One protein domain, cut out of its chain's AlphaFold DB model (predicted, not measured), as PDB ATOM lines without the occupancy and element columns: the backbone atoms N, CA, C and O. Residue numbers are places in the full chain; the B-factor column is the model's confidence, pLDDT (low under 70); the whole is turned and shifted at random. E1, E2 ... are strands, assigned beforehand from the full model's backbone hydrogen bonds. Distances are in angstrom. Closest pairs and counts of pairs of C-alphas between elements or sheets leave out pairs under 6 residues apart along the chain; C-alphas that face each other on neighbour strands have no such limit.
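This is residues 16 to 85 of the 85 residues of the protein "Thaumatin-like protein-2" of Bursaphelenchus xylophilus (UniProt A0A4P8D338). Two small sheets of three strands, E1 E2 E5 and E4 E3 E6, lie face to face as a sandwich, their strands nearly aligned at 17 degrees and their planes 27 degrees apart. A long loop, residues 54 to 71, leads from E4 over to E5, and on its way residues 61 to 62 pair with E2. The printed part has 70 residues, with no named helix and six strands in the order E1 to E6; both sheets are antiparallel. The class is all strand, though just 29 of the 70 residues are in named elements. The whole is compact, with a radius of gyration of the C-alphas of 11.8 A and spans of 32 by 26 by 15 A.

Find C-alpha 16 at (-11.097, 29.169, -13.136); from there E1 runs through residues 16 to 19, 10.5 A. Next comes E2, residues 26 to 32, the longest strand at 19.4 A, which ends at C-alpha 32 at (-4.778, 28.954, -13.447). E3 is residues 41 to 45, 13.3 A, and E4 is residues 50 to 53, 10.2 A. After the long loop look for E5, residues 72 to 75, 10.5 A. E6, residues 80 to 84, covers 13.1 A and ends at C-alpha 84 at (-13.955, 31.032, -2.989).

Start with E1 and E2, an antiparallel hairpin, where N 19 and O 28 are 2.8 A apart, within hydrogen-bond range. On the other side of E2 is edge strand E5, antiparallel to it, with N 27 and O 74 within hydrogen-bond range at 2.8 A. In the second sheet E3 is the inner strand; it forms a hairpin with E4, where N 41 and O 53 are 2.8 A apart. E6 is antiparallel to E3, with N 42 and O 83 2.9 A apart. Between the two sheets, the closest C-alphas of E2 and E4, those of Leu 31 and Leu 51, are 7.1 A apart. The closest of E2 and E3, those of Leu 31 and Leu 43, are 7.5 A apart. E1 and E6 are only just apart, at 8.3 A. Residues 31 to 32 of E2 pair with residues 61 to 62, parallel.

The C-alphas farthest apart, those of Gly 23 and Glu 55, are 33.8 A from each other. The printed part has no cut and ends at Cys 85, the chain's last residue. Look for the one long link from E4 to E5, 18 residues; the links E3 to E4 and E5 to E6 are tight. The mean pLDDT of the printed part is 95.7, and no printed residue is under 70.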
ATOM      1  N   ALA A  16     -10.497  30.424 -12.700       98.19
ATOM      2  CA  ALA A  16     -11.097  29.169 -13.136       98.19
ATOM      3  C   ALA A  16     -11.454  29.318 -14.612       98.19
ATOM      4  O   ALA A  16     -12.207  30.226 -14.979       98.19
ATOM      5  N   GLU A  17     -10.889  28.456 -15.445       98.19
ATOM      6  CA  GLU A  17     -11.045  28.504 -16.895       98.19
ATOM      7  C   GLU A  17     -11.979  27.368 -17.331       98.19
ATOM      8  O   GLU A  17     -11.917  26.261 -16.797       98.19
ATOM      9  N   PHE A  18     -12.885  27.650 -18.273       98.00
ATOM     10  CA  PHE A  18     -13.880  26.691 -18.762       98.00
ATOM     11  C   PHE A  18     -14.027  26.799 -20.277       98.00
ATOM     12  O   PHE A  18     -14.087  27.900 -20.826       98.00
ATOM     13  N   SER A  19     -14.157  25.657 -20.945       97.50
ATOM     14  CA  SER A  19     -14.520  25.547 -22.361       97.50
ATOM     15  C   SER A  19     -15.604  24.484 -22.503       97.50
ATOM     16  O   SER A  19     -15.348  23.315 -22.228       97.50
ATOM     17  N   PHE A  20     -16.809  24.871 -22.922       96.88
ATOM     18  CA  PHE A  20     -17.969  23.975 -23.015       96.88
ATOM     19  C   PHE A  20     -18.211  23.493 -24.448       96.88
ATOM     20  O   PHE A  20     -17.934  24.222 -25.399       96.88
ATOM     21  N   GLU A  21     -18.788  22.298 -24.589       93.44
ATOM     22  CA  GLU A  21     -19.277  21.742 -25.861       93.44
ATOM     23  C   GLU A  21     -18.226  21.734 -26.992       93.44
ATOM     24  O   GLU A  21     -18.487  22.150 -28.122       93.44
ATOM     25  N   ASN A  22     -17.028  21.206 -26.727       91.38
ATOM     26  CA  ASN A  22     -15.868  21.287 -27.636       91.38
ATOM     27  C   ASN A  22     -15.944  20.381 -28.889       91.38
ATOM     28  O   ASN A  22     -14.936  20.116 -29.541       91.38
ATOM     29  N   GLY A  23     -17.131  19.880 -29.248       92.69
ATOM     30  CA  GLY A  23     -17.364  19.025 -30.421       92.69
ATOM     31  C   GLY A  23     -16.946  17.555 -30.263       92.69
ATOM     32  O   GLY A  23     -17.333  16.724 -31.081       92.69
ATOM     33  N   ASP A  24     -16.225  17.213 -29.196       96.12
ATOM     34  CA  ASP A  24     -15.860  15.845 -28.799       96.12
ATOM     35  C   ASP A  24     -16.775  15.273 -27.696       96.12
ATOM     36  O   ASP A  24     -16.625  14.123 -27.280       96.12
ATOM     37  N   GLY A  25     -17.754  16.065 -27.251       96.25
ATOM     38  CA  GLY A  25     -18.695  15.710 -26.190       96.25
ATOM     39  C   GLY A  25     -18.168  15.945 -24.774       96.25
ATOM     40  O   GLY A  25     -18.775  15.421 -23.835       96.25
ATOM     41  N   ASN A  26     -17.073  16.701 -24.624       97.19
ATOM     42  CA  ASN A  26     -16.507  17.085 -23.336       97.19
ATOM     43  C   ASN A  26     -16.514  18.604 -23.112       97.19
ATOM     44  O   ASN A  26     -16.369  19.410 -24.037       97.19
ATOM     45  N   ASP A  27     -16.592  18.966 -21.837       97.94
ATOM     46  CA  ASP A  27     -16.270  20.281 -21.302       97.94
ATOM     47  C   ASP A  27     -14.880  20.201 -20.651       97.94
ATOM     48  O   ASP A  27     -14.592  19.261 -19.902       97.94
ATOM     49  N   TYR A  28     -14.023  21.177 -20.936       98.00
ATOM     50  CA  TYR A  28     -12.676  21.281 -20.380       98.00
ATOM     51  C   TYR A  28     -12.613  22.386 -19.337       98.00
ATOM     52  O   TYR A  28     -13.246  23.432 -19.495       98.00
ATOM     53  N   TYR A  29     -11.863  22.142 -18.271       98.44
ATOM     54  CA  TYR A  29     -11.761  23.059 -17.149       98.44
ATOM     55  C   TYR A  29     -10.435  22.910 -16.409       98.44
ATOM     56  O   TYR A  29      -9.841  21.828 -16.380       98.44
ATOM     57  N   ASP A  30     -10.005  23.992 -15.771       98.56
ATOM     58  CA  ASP A  30      -8.812  24.028 -14.932       98.56
ATOM     59  C   ASP A  30      -8.814  25.235 -13.984       98.56
ATOM     60  O   ASP A  30      -9.694  26.102 -14.021       98.56
ATOM     61  N   LEU A  31      -7.835  25.246 -13.079       98.31
ATOM     62  CA  LEU A  31      -7.439  26.440 -12.346       98.31
ATOM     63  C   LEU A  31      -6.145  26.985 -12.950       98.31
ATOM     64  O   LEU A  31      -5.269  26.222 -13.362       98.31
ATOM     65  N   SER A  32      -5.967  28.300 -12.912       97.62
ATOM     66  CA  SER A  32      -4.778  28.954 -13.447       97.62
ATOM     67  C   SER A  32      -4.330  30.111 -12.571       97.62
ATOM     68  O   SER A  32      -5.125  30.933 -12.114       97.62
ATOM     69  N   VAL A  33      -3.021  30.164 -12.332       96.31
ATOM     70  CA  VAL A  33      -2.338  31.267 -11.646       96.31
ATOM     71  C   VAL A  33      -1.215  31.844 -12.511       96.31
ATOM     72  O   VAL A  33      -0.326  32.534 -12.008       96.31
ATOM     73  N   ILE A  34      -1.254  31.597 -13.829       95.88
ATOM     74  CA  ILE A  34      -0.283  32.129 -14.805       95.88
ATOM     75  C   ILE A  34      -0.207  33.656 -14.707       95.88
ATOM     76  O   ILE A  34       0.872  34.244 -14.785       95.88
ATOM     77  N   VAL A  35      -1.357  34.304 -14.514       94.19
ATOM     78  CA  VAL A  35      -1.464  35.762 -14.373       94.19
ATOM     79  C   VAL A  35      -1.364  36.229 -12.920       94.19
ATOM     80  O   VAL A  35      -1.560  37.409 -12.655       94.19
ATOM     81  N   GLY A  36      -1.034  35.329 -11.991       92.00
ATOM     82  CA  GLY A  36      -0.843  35.552 -10.559       92.00
ATOM     83  C   GLY A  36      -1.954  34.953  -9.692       92.00
ATOM     84  O   GLY A  36      -2.627  34.020 -10.095       92.00
ATOM     85  N   PHE A  37      -2.080  35.430  -8.454       91.88
ATOM     86  CA  PHE A  37      -2.967  34.858  -7.433       91.88
ATOM     87  C   PHE A  37      -3.484  35.972  -6.521       91.88
ATOM     88  O   PHE A  37      -2.678  36.816  -6.097       91.88
ATOM     89  N   ASP A  38      -4.775  35.920  -6.195       90.25
ATOM     90  CA  ASP A  38      -5.484  36.833  -5.290       90.25
ATOM     91  C   ASP A  38      -6.321  36.100  -4.228       90.25
ATOM     92  O   ASP A  38      -6.118  36.327  -3.034       90.25
ATOM     93  N   VAL A  39      -7.229  35.213  -4.641       91.56
ATOM     94  CA  VAL A  39      -8.145  34.466  -3.774       91.56
ATOM     95  C   VAL A  39      -7.942  32.964  -3.945       91.56
ATOM     96  O   VAL A  39      -7.741  32.459  -5.051       91.56
ATOM     97  N   GLY A  40      -7.989  32.241  -2.827       93.25
ATOM     98  CA  GLY A  40      -7.981  30.787  -2.842       93.25
ATOM     99  C   GLY A  40      -9.286  30.230  -3.412       93.25
ATOM    100  O   GLY A  40     -10.369  30.748  -3.129       93.25
ATOM    101  N   MET A  41      -9.185  29.175  -4.216       96.19
ATOM    102  CA  MET A  41     -10.301  28.628  -4.976       96.19
ATOM    103  C   MET A  41     -10.327  27.101  -4.933       96.19
ATOM    104  O   MET A  41      -9.291  26.434  -4.996       96.19
ATOM    105  N   THR A  42     -11.533  26.546  -4.852       97.69
ATOM    106  CA  THR A  42     -11.810  25.137  -5.145       97.69
ATOM    107  C   THR A  42     -12.781  25.035  -6.305       97.69
ATOM    108  O   THR A  42     -13.859  25.627  -6.250       97.69
ATOM    109  N   LEU A  43     -12.427  24.231  -7.305       98.31
ATOM    110  CA  LEU A  43     -13.284  23.888  -8.434       98.31
ATOM    111  C   LEU A  43     -13.631  22.401  -8.370       98.31
ATOM    112  O   LEU A  43     -12.755  21.539  -8.470       98.31
ATOM    113  N   ARG A  44     -14.919  22.096  -8.202       98.12
ATOM    114  CA  ARG A  44     -15.444  20.728  -8.239       98.12
ATOM    115  C   ARG A  44     -16.241  20.505  -9.513       98.12
ATOM    116  O   ARG A  44     -17.146  21.281  -9.800       98.12
ATOM    117  N   SER A  45     -15.956  19.413 -10.212       98.12
ATOM    118  CA  SER A  45     -16.736  18.950 -11.360       98.12
ATOM    119  C   SER A  45     -17.677  17.808 -10.968       98.12
ATOM    120  O   SER A  45     -17.470  17.099  -9.979       98.12
ATOM    121  N   SER A  46     -18.735  17.625 -11.756       95.81
ATOM    122  CA  SER A  46     -19.733  16.560 -11.596       95.81
ATOM    123  C   SER A  46     -19.184  15.127 -11.670       95.81
ATOM    124  O   SER A  46     -19.847  14.205 -11.202       95.81
ATOM    125  N   ASP A  47     -17.973  14.930 -12.199       94.38
ATOM    126  CA  ASP A  47     -17.262  13.641 -12.197       94.38
ATOM    127  C   ASP A  47     -16.582  13.315 -10.851       94.38
ATOM    128  O   ASP A  47     -16.035  12.226 -10.676       94.38
ATOM    129  N   GLY A  48     -16.633  14.239  -9.887       95.50
ATOM    130  CA  GLY A  48     -16.000  14.113  -8.576       95.50
ATOM    131  C   GLY A  48     -14.575  14.669  -8.507       95.50
ATOM    132  O   GLY A  48     -14.008  14.707  -7.410       95.50
ATOM    133  N   THR A  49     -14.008  15.141  -9.621       97.81
ATOM    134  CA  THR A  49     -12.720  15.843  -9.645       97.81
ATOM    135  C   THR A  49     -12.809  17.121  -8.815       97.81
ATOM    136  O   THR A  49     -13.815  17.837  -8.834       97.81
ATOM    137  N   ASN A  50     -11.758  17.397  -8.044       97.31
ATOM    138  CA  ASN A  50     -11.715  18.482  -7.070       97.31
ATOM    139  C   ASN A  50     -10.340  19.156  -7.117       97.31
ATOM    140  O   ASN A  50      -9.389  18.627  -6.545       97.31
ATOM    141  N   LEU A  51     -10.258  20.296  -7.802       98.19
ATOM    142  CA  LEU A  51      -9.039  21.091  -7.947       98.19
ATOM    143  C   LEU A  51      -8.973  22.133  -6.839       98.19
ATOM    144  O   LEU A  51      -9.976  22.793  -6.552       98.19
ATOM    145  N   ARG A  52      -7.802  22.301  -6.223       97.38
ATOM    146  CA  ARG A  52      -7.612  23.230  -5.104       97.38
ATOM    147  C   ARG A  52      -6.377  24.089  -5.295       97.38
ATOM    148  O   ARG A  52      -5.258  23.595  -5.397       97.38
ATOM    149  N   CYS A  53      -6.573  25.398  -5.214       95.94
ATOM    150  CA  CYS A  53      -5.484  26.358  -5.218       95.94
ATOM    151  C   CYS A  53      -5.687  27.402  -4.125       95.94
ATOM    152  O   CYS A  53      -6.510  28.297  -4.267       95.94
ATOM    153  N   TYR A  54      -4.938  27.292  -3.028       93.81
ATOM    154  CA  TYR A  54      -5.036  28.208  -1.884       93.81
ATOM    155  C   TYR A  54      -3.812  29.111  -1.713       93.81
ATOM    156  O   TYR A  54      -3.777  29.935  -0.804       93.81
ATOM    157  N   GLU A  55      -2.817  28.964  -2.583       90.38
ATOM    158  CA  GLU A  55      -1.583  29.740  -2.571       90.38
ATOM    159  C   GLU A  55      -0.940  29.767  -3.964       90.38
ATOM    160  O   GLU A  55      -1.262  28.954  -4.836       90.38
ATOM    161  N   ARG A  56       0.013  30.684  -4.169       86.38
ATOM    162  CA  ARG A  56       0.856  30.697  -5.376       86.38
ATOM    163  C   ARG A  56       1.658  29.398  -5.469       86.38
ATOM    164  O   ARG A  56       2.225  28.965  -4.473       86.38
ATOM    165  N   GLY A  57       1.767  28.821  -6.666       89.25
ATOM    166  CA  GLY A  57       2.509  27.569  -6.862       89.25
ATOM    167  C   GLY A  57       1.719  26.298  -6.542       89.25
ATOM    168  O   GLY A  57       2.314  25.224  -6.488       89.25
ATOM    169  N   CYS A  58       0.405  26.399  -6.314       94.62
ATOM    170  CA  CYS A  58      -0.447  25.247  -6.029       94.62
ATOM    171  C   CYS A  58      -0.370  24.174  -7.146       94.62
ATOM    172  O   CYS A  58      -0.325  24.499  -8.335       94.62
ATOM    173  N   PRO A  59      -0.377  22.877  -6.795       96.88
ATOM    174  CA  PRO A  59      -0.132  21.803  -7.757       96.88
ATOM    175  C   PRO A  59      -1.277  21.581  -8.755       96.88
ATOM    176  O   PRO A  59      -1.025  21.034  -9.829       96.88
ATOM    177  N   ASP A  60      -2.500  21.998  -8.423       98.06
ATOM    178  CA  ASP A  60      -3.695  21.745  -9.238       98.06
ATOM    179  C   ASP A  60      -3.967  22.844 -10.278       98.06
ATOM    180  O   ASP A  60      -4.910  22.717 -11.053       98.06
ATOM    181  N   ALA A  61      -3.172  23.920 -10.301       97.94
ATOM    182  CA  ALA A  61      -3.356  25.021 -11.242       97.94
ATOM    183  C   ALA A  61      -2.193  25.156 -12.224       97.94
ATOM    184  O   ALA A  61      -1.034  24.879 -11.890       97.94
ATOM    185  N   TYR A  62      -2.494  25.676 -13.412       98.44
ATOM    186  CA  TYR A  62      -1.499  26.143 -14.367       98.44
ATOM    187  C   TYR A  62      -0.572  27.187 -13.735       98.44
ATOM    188  O   TYR A  62      -1.015  28.240 -13.273       98.44
ATOM    189  N   GLN A  63       0.733  26.903 -13.769       96.75
ATOM    190  CA  GLN A  63       1.788  27.829 -13.330       96.75
ATOM    191  C   GLN A  63       2.438  28.575 -14.502       96.75
ATOM    192  O   GLN A  63       3.018  29.643 -14.324       96.75
ATOM    193  N   TYR A  64       2.363  28.007 -15.707       96.12
ATOM    194  CA  TYR A  64       2.903  28.577 -16.938       96.12
ATOM    195  C   TYR A  64       2.129  28.047 -18.158       96.12
ATOM    196  O   TYR A  64       1.553  26.958 -18.088       96.12
ATOM    197  N   PRO A  65       2.121  28.776 -19.291       96.69
ATOM    198  CA  PRO A  65       1.472  28.304 -20.510       96.69
ATOM    199  C   PRO A  65       2.074  26.985 -21.014       96.69
ATOM    200  O   PRO A  65       3.292  26.867 -21.148       96.69
ATOM    201  N   GLY A  66       1.220  26.016 -21.346       95.69
ATOM    202  CA  GLY A  66       1.625  24.734 -21.935       95.69
ATOM    203  C   GLY A  66       1.809  23.579 -20.947       95.69
ATOM    204  O   GLY A  66       2.146  22.477 -21.380       95.69
ATOM    205  N   ASP A  67       1.559  23.778 -19.648       96.00
ATOM    206  CA  ASP A  67       1.411  22.671 -18.690       96.00
ATOM    207  C   ASP A  67       0.055  21.958 -18.853       96.00
ATOM    208  O   ASP A  67      -0.790  21.955 -17.961       96.00
ATOM    209  N   ASN A  68      -0.158  21.327 -20.011       96.50
ATOM    210  CA  ASN A  68      -1.439  20.708 -20.372       96.50
ATOM    211  C   ASN A  68      -1.869  19.556 -19.443       96.50
ATOM    212  O   ASN A  68      -2.960  19.016 -19.598       96.50
ATOM    213  N   SER A  69      -1.032  19.179 -18.470       97.31
ATOM    214  CA  SER A  69      -1.386  18.225 -17.418       97.31
ATOM    215  C   SER A  69      -2.439  18.758 -16.441       97.31
ATOM    216  O   SER A  69      -3.014  17.966 -15.695       97.31
ATOM    217  N   LYS A  70      -2.682  20.077 -16.434       98.06
ATOM    218  CA  LYS A  70      -3.645  20.750 -15.549       98.06
ATOM    219  C   LYS A  70      -5.045  20.868 -16.135       98.06
ATOM    220  O   LYS A  70      -5.965  21.195 -15.398       98.06
ATOM    221  N   THR A  71      -5.228  20.593 -17.427       97.88
ATOM    222  CA  THR A  71      -6.565  20.574 -18.029       97.88
ATOM    223  C   THR A  71      -7.273  19.269 -17.706       97.88
ATOM    224  O   THR A  71      -6.777  18.176 -17.989       97.88
ATOM    225  N   HIS A  72      -8.478  19.397 -17.165       97.88
ATOM    226  CA  HIS A  72      -9.379  18.292 -16.885       97.88
ATOM    227  C   HIS A  72     -10.552  18.322 -17.861       97.88
ATOM    228  O   HIS A  72     -10.964  19.383 -18.324       97.88
ATOM    229  N   GLY A  73     -11.074  17.144 -18.199       97.19
ATOM    230  CA  GLY A  73     -12.220  16.988 -19.090       97.19
ATOM    231  C   GLY A  73     -13.330  16.206 -18.403       97.19
ATOM    232  O   GLY A  73     -13.064  15.200 -17.749       97.19
ATOM    233  N   VAL A  74     -14.569  16.654 -18.569       97.44
ATOM    234  CA  VAL A  74     -15.778  15.951 -18.126       97.44
ATOM    235  C   VAL A  74     -16.772  15.901 -19.278       97.44
ATOM    236  O   VAL A  74     -16.776  16.776 -20.135       97.44
ATOM    237  N   ARG A  75     -17.635  14.884 -19.321       97.25
ATOM    238  CA  ARG A  75     -18.686  14.808 -20.341       97.25
ATOM    239  C   ARG A  75     -19.595  16.041 -20.265       97.25
ATOM    240  O   ARG A  75     -20.036  16.411 -19.178       97.25
ATOM    241  N   THR A  76     -19.917  16.609 -21.424       97.19
ATOM    242  CA  THR A  76     -20.803  17.771 -21.549       97.19
ATOM    243  C   THR A  76     -22.148  17.569 -20.849       97.19
ATOM    244  O   THR A  76     -22.728  16.476 -20.881       97.19
ATOM    245  N   GLY A  77     -22.664  18.653 -20.262       94.94
ATOM    246  CA  GLY A  77     -23.954  18.695 -19.561       94.94
ATOM    247  C   GLY A  77     -23.854  18.433 -18.056       94.94
ATOM    248  O   GLY A  77     -24.879  18.257 -17.396       94.94
ATOM    249  N   GLY A  78     -22.630  18.386 -17.526       93.31
ATOM    250  CA  GLY A  78     -22.347  18.320 -16.097       93.31
ATOM    251  C   GLY A  78     -22.525  19.658 -15.375       93.31
ATOM    252  O   GLY A  78     -22.983  20.655 -15.930       93.31
ATOM    253  N   THR A  79     -22.143  19.677 -14.101       96.69
ATOM    254  CA  THR A  79     -22.183  20.864 -13.235       96.69
ATOM    255  C   THR A  79     -20.823  21.120 -12.605       96.69
ATOM    256  O   THR A  79     -20.090  20.175 -12.306       96.69
ATOM    257  N   PHE A  80     -20.542  22.391 -12.332       98.25
ATOM    258  CA  PHE A  80     -19.347  22.837 -11.627       98.25
ATOM    259  C   PHE A  80     -19.739  23.624 -10.382       98.25
ATOM    260  O   PHE A  80     -20.601  24.499 -10.454       98.25
ATOM    261  N   ASP A  81     -19.084  23.340  -9.260       98.19
ATOM    262  CA  ASP A  81     -19.171  24.168  -8.062       98.19
ATOM    263  C   ASP A  81     -17.849  24.905  -7.864       98.19
ATOM    264  O   ASP A  81     -16.785  24.279  -7.800       98.19
ATOM    265  N   LEU A  82     -17.932  26.226  -7.728       97.19
ATOM    266  CA  LEU A  82     -16.791  27.090  -7.464       97.19
ATOM    267  C   LEU A  82     -16.899  27.668  -6.057       97.19
ATOM    268  O   LEU A  82     -17.841  28.398  -5.748       97.19
ATOM    269  N   TYR A  83     -15.928  27.348  -5.211       95.81
ATOM    270  CA  TYR A  83     -15.847  27.872  -3.854       95.81
ATOM    271  C   TYR A  83     -14.668  28.827  -3.768       95.81
ATOM    272  O   TYR A  83     -13.525  28.427  -3.992       95.81
ATOM    273  N   PHE A  84     -14.960  30.073  -3.417       92.38
ATOM    274  CA  PHE A  84     -13.955  31.032  -2.989       92.38
ATOM    275  C   PHE A  84     -13.787  30.930  -1.478       92.38
ATOM    276  O   PHE A  84     -14.740  30.631  -0.755       92.38
ATOM    277  N   CYS A  85     -12.563  31.172  -1.035       78.31
ATOM    278  CA  CYS A  85     -12.195  31.322   0.361       78.31
ATOM    279  C   CYS A  85     -12.966  32.435   1.083       78.31
ATOM    280  O   CYS A  85     -12.810  33.608   0.681       78.31
TER     281      CYS A  85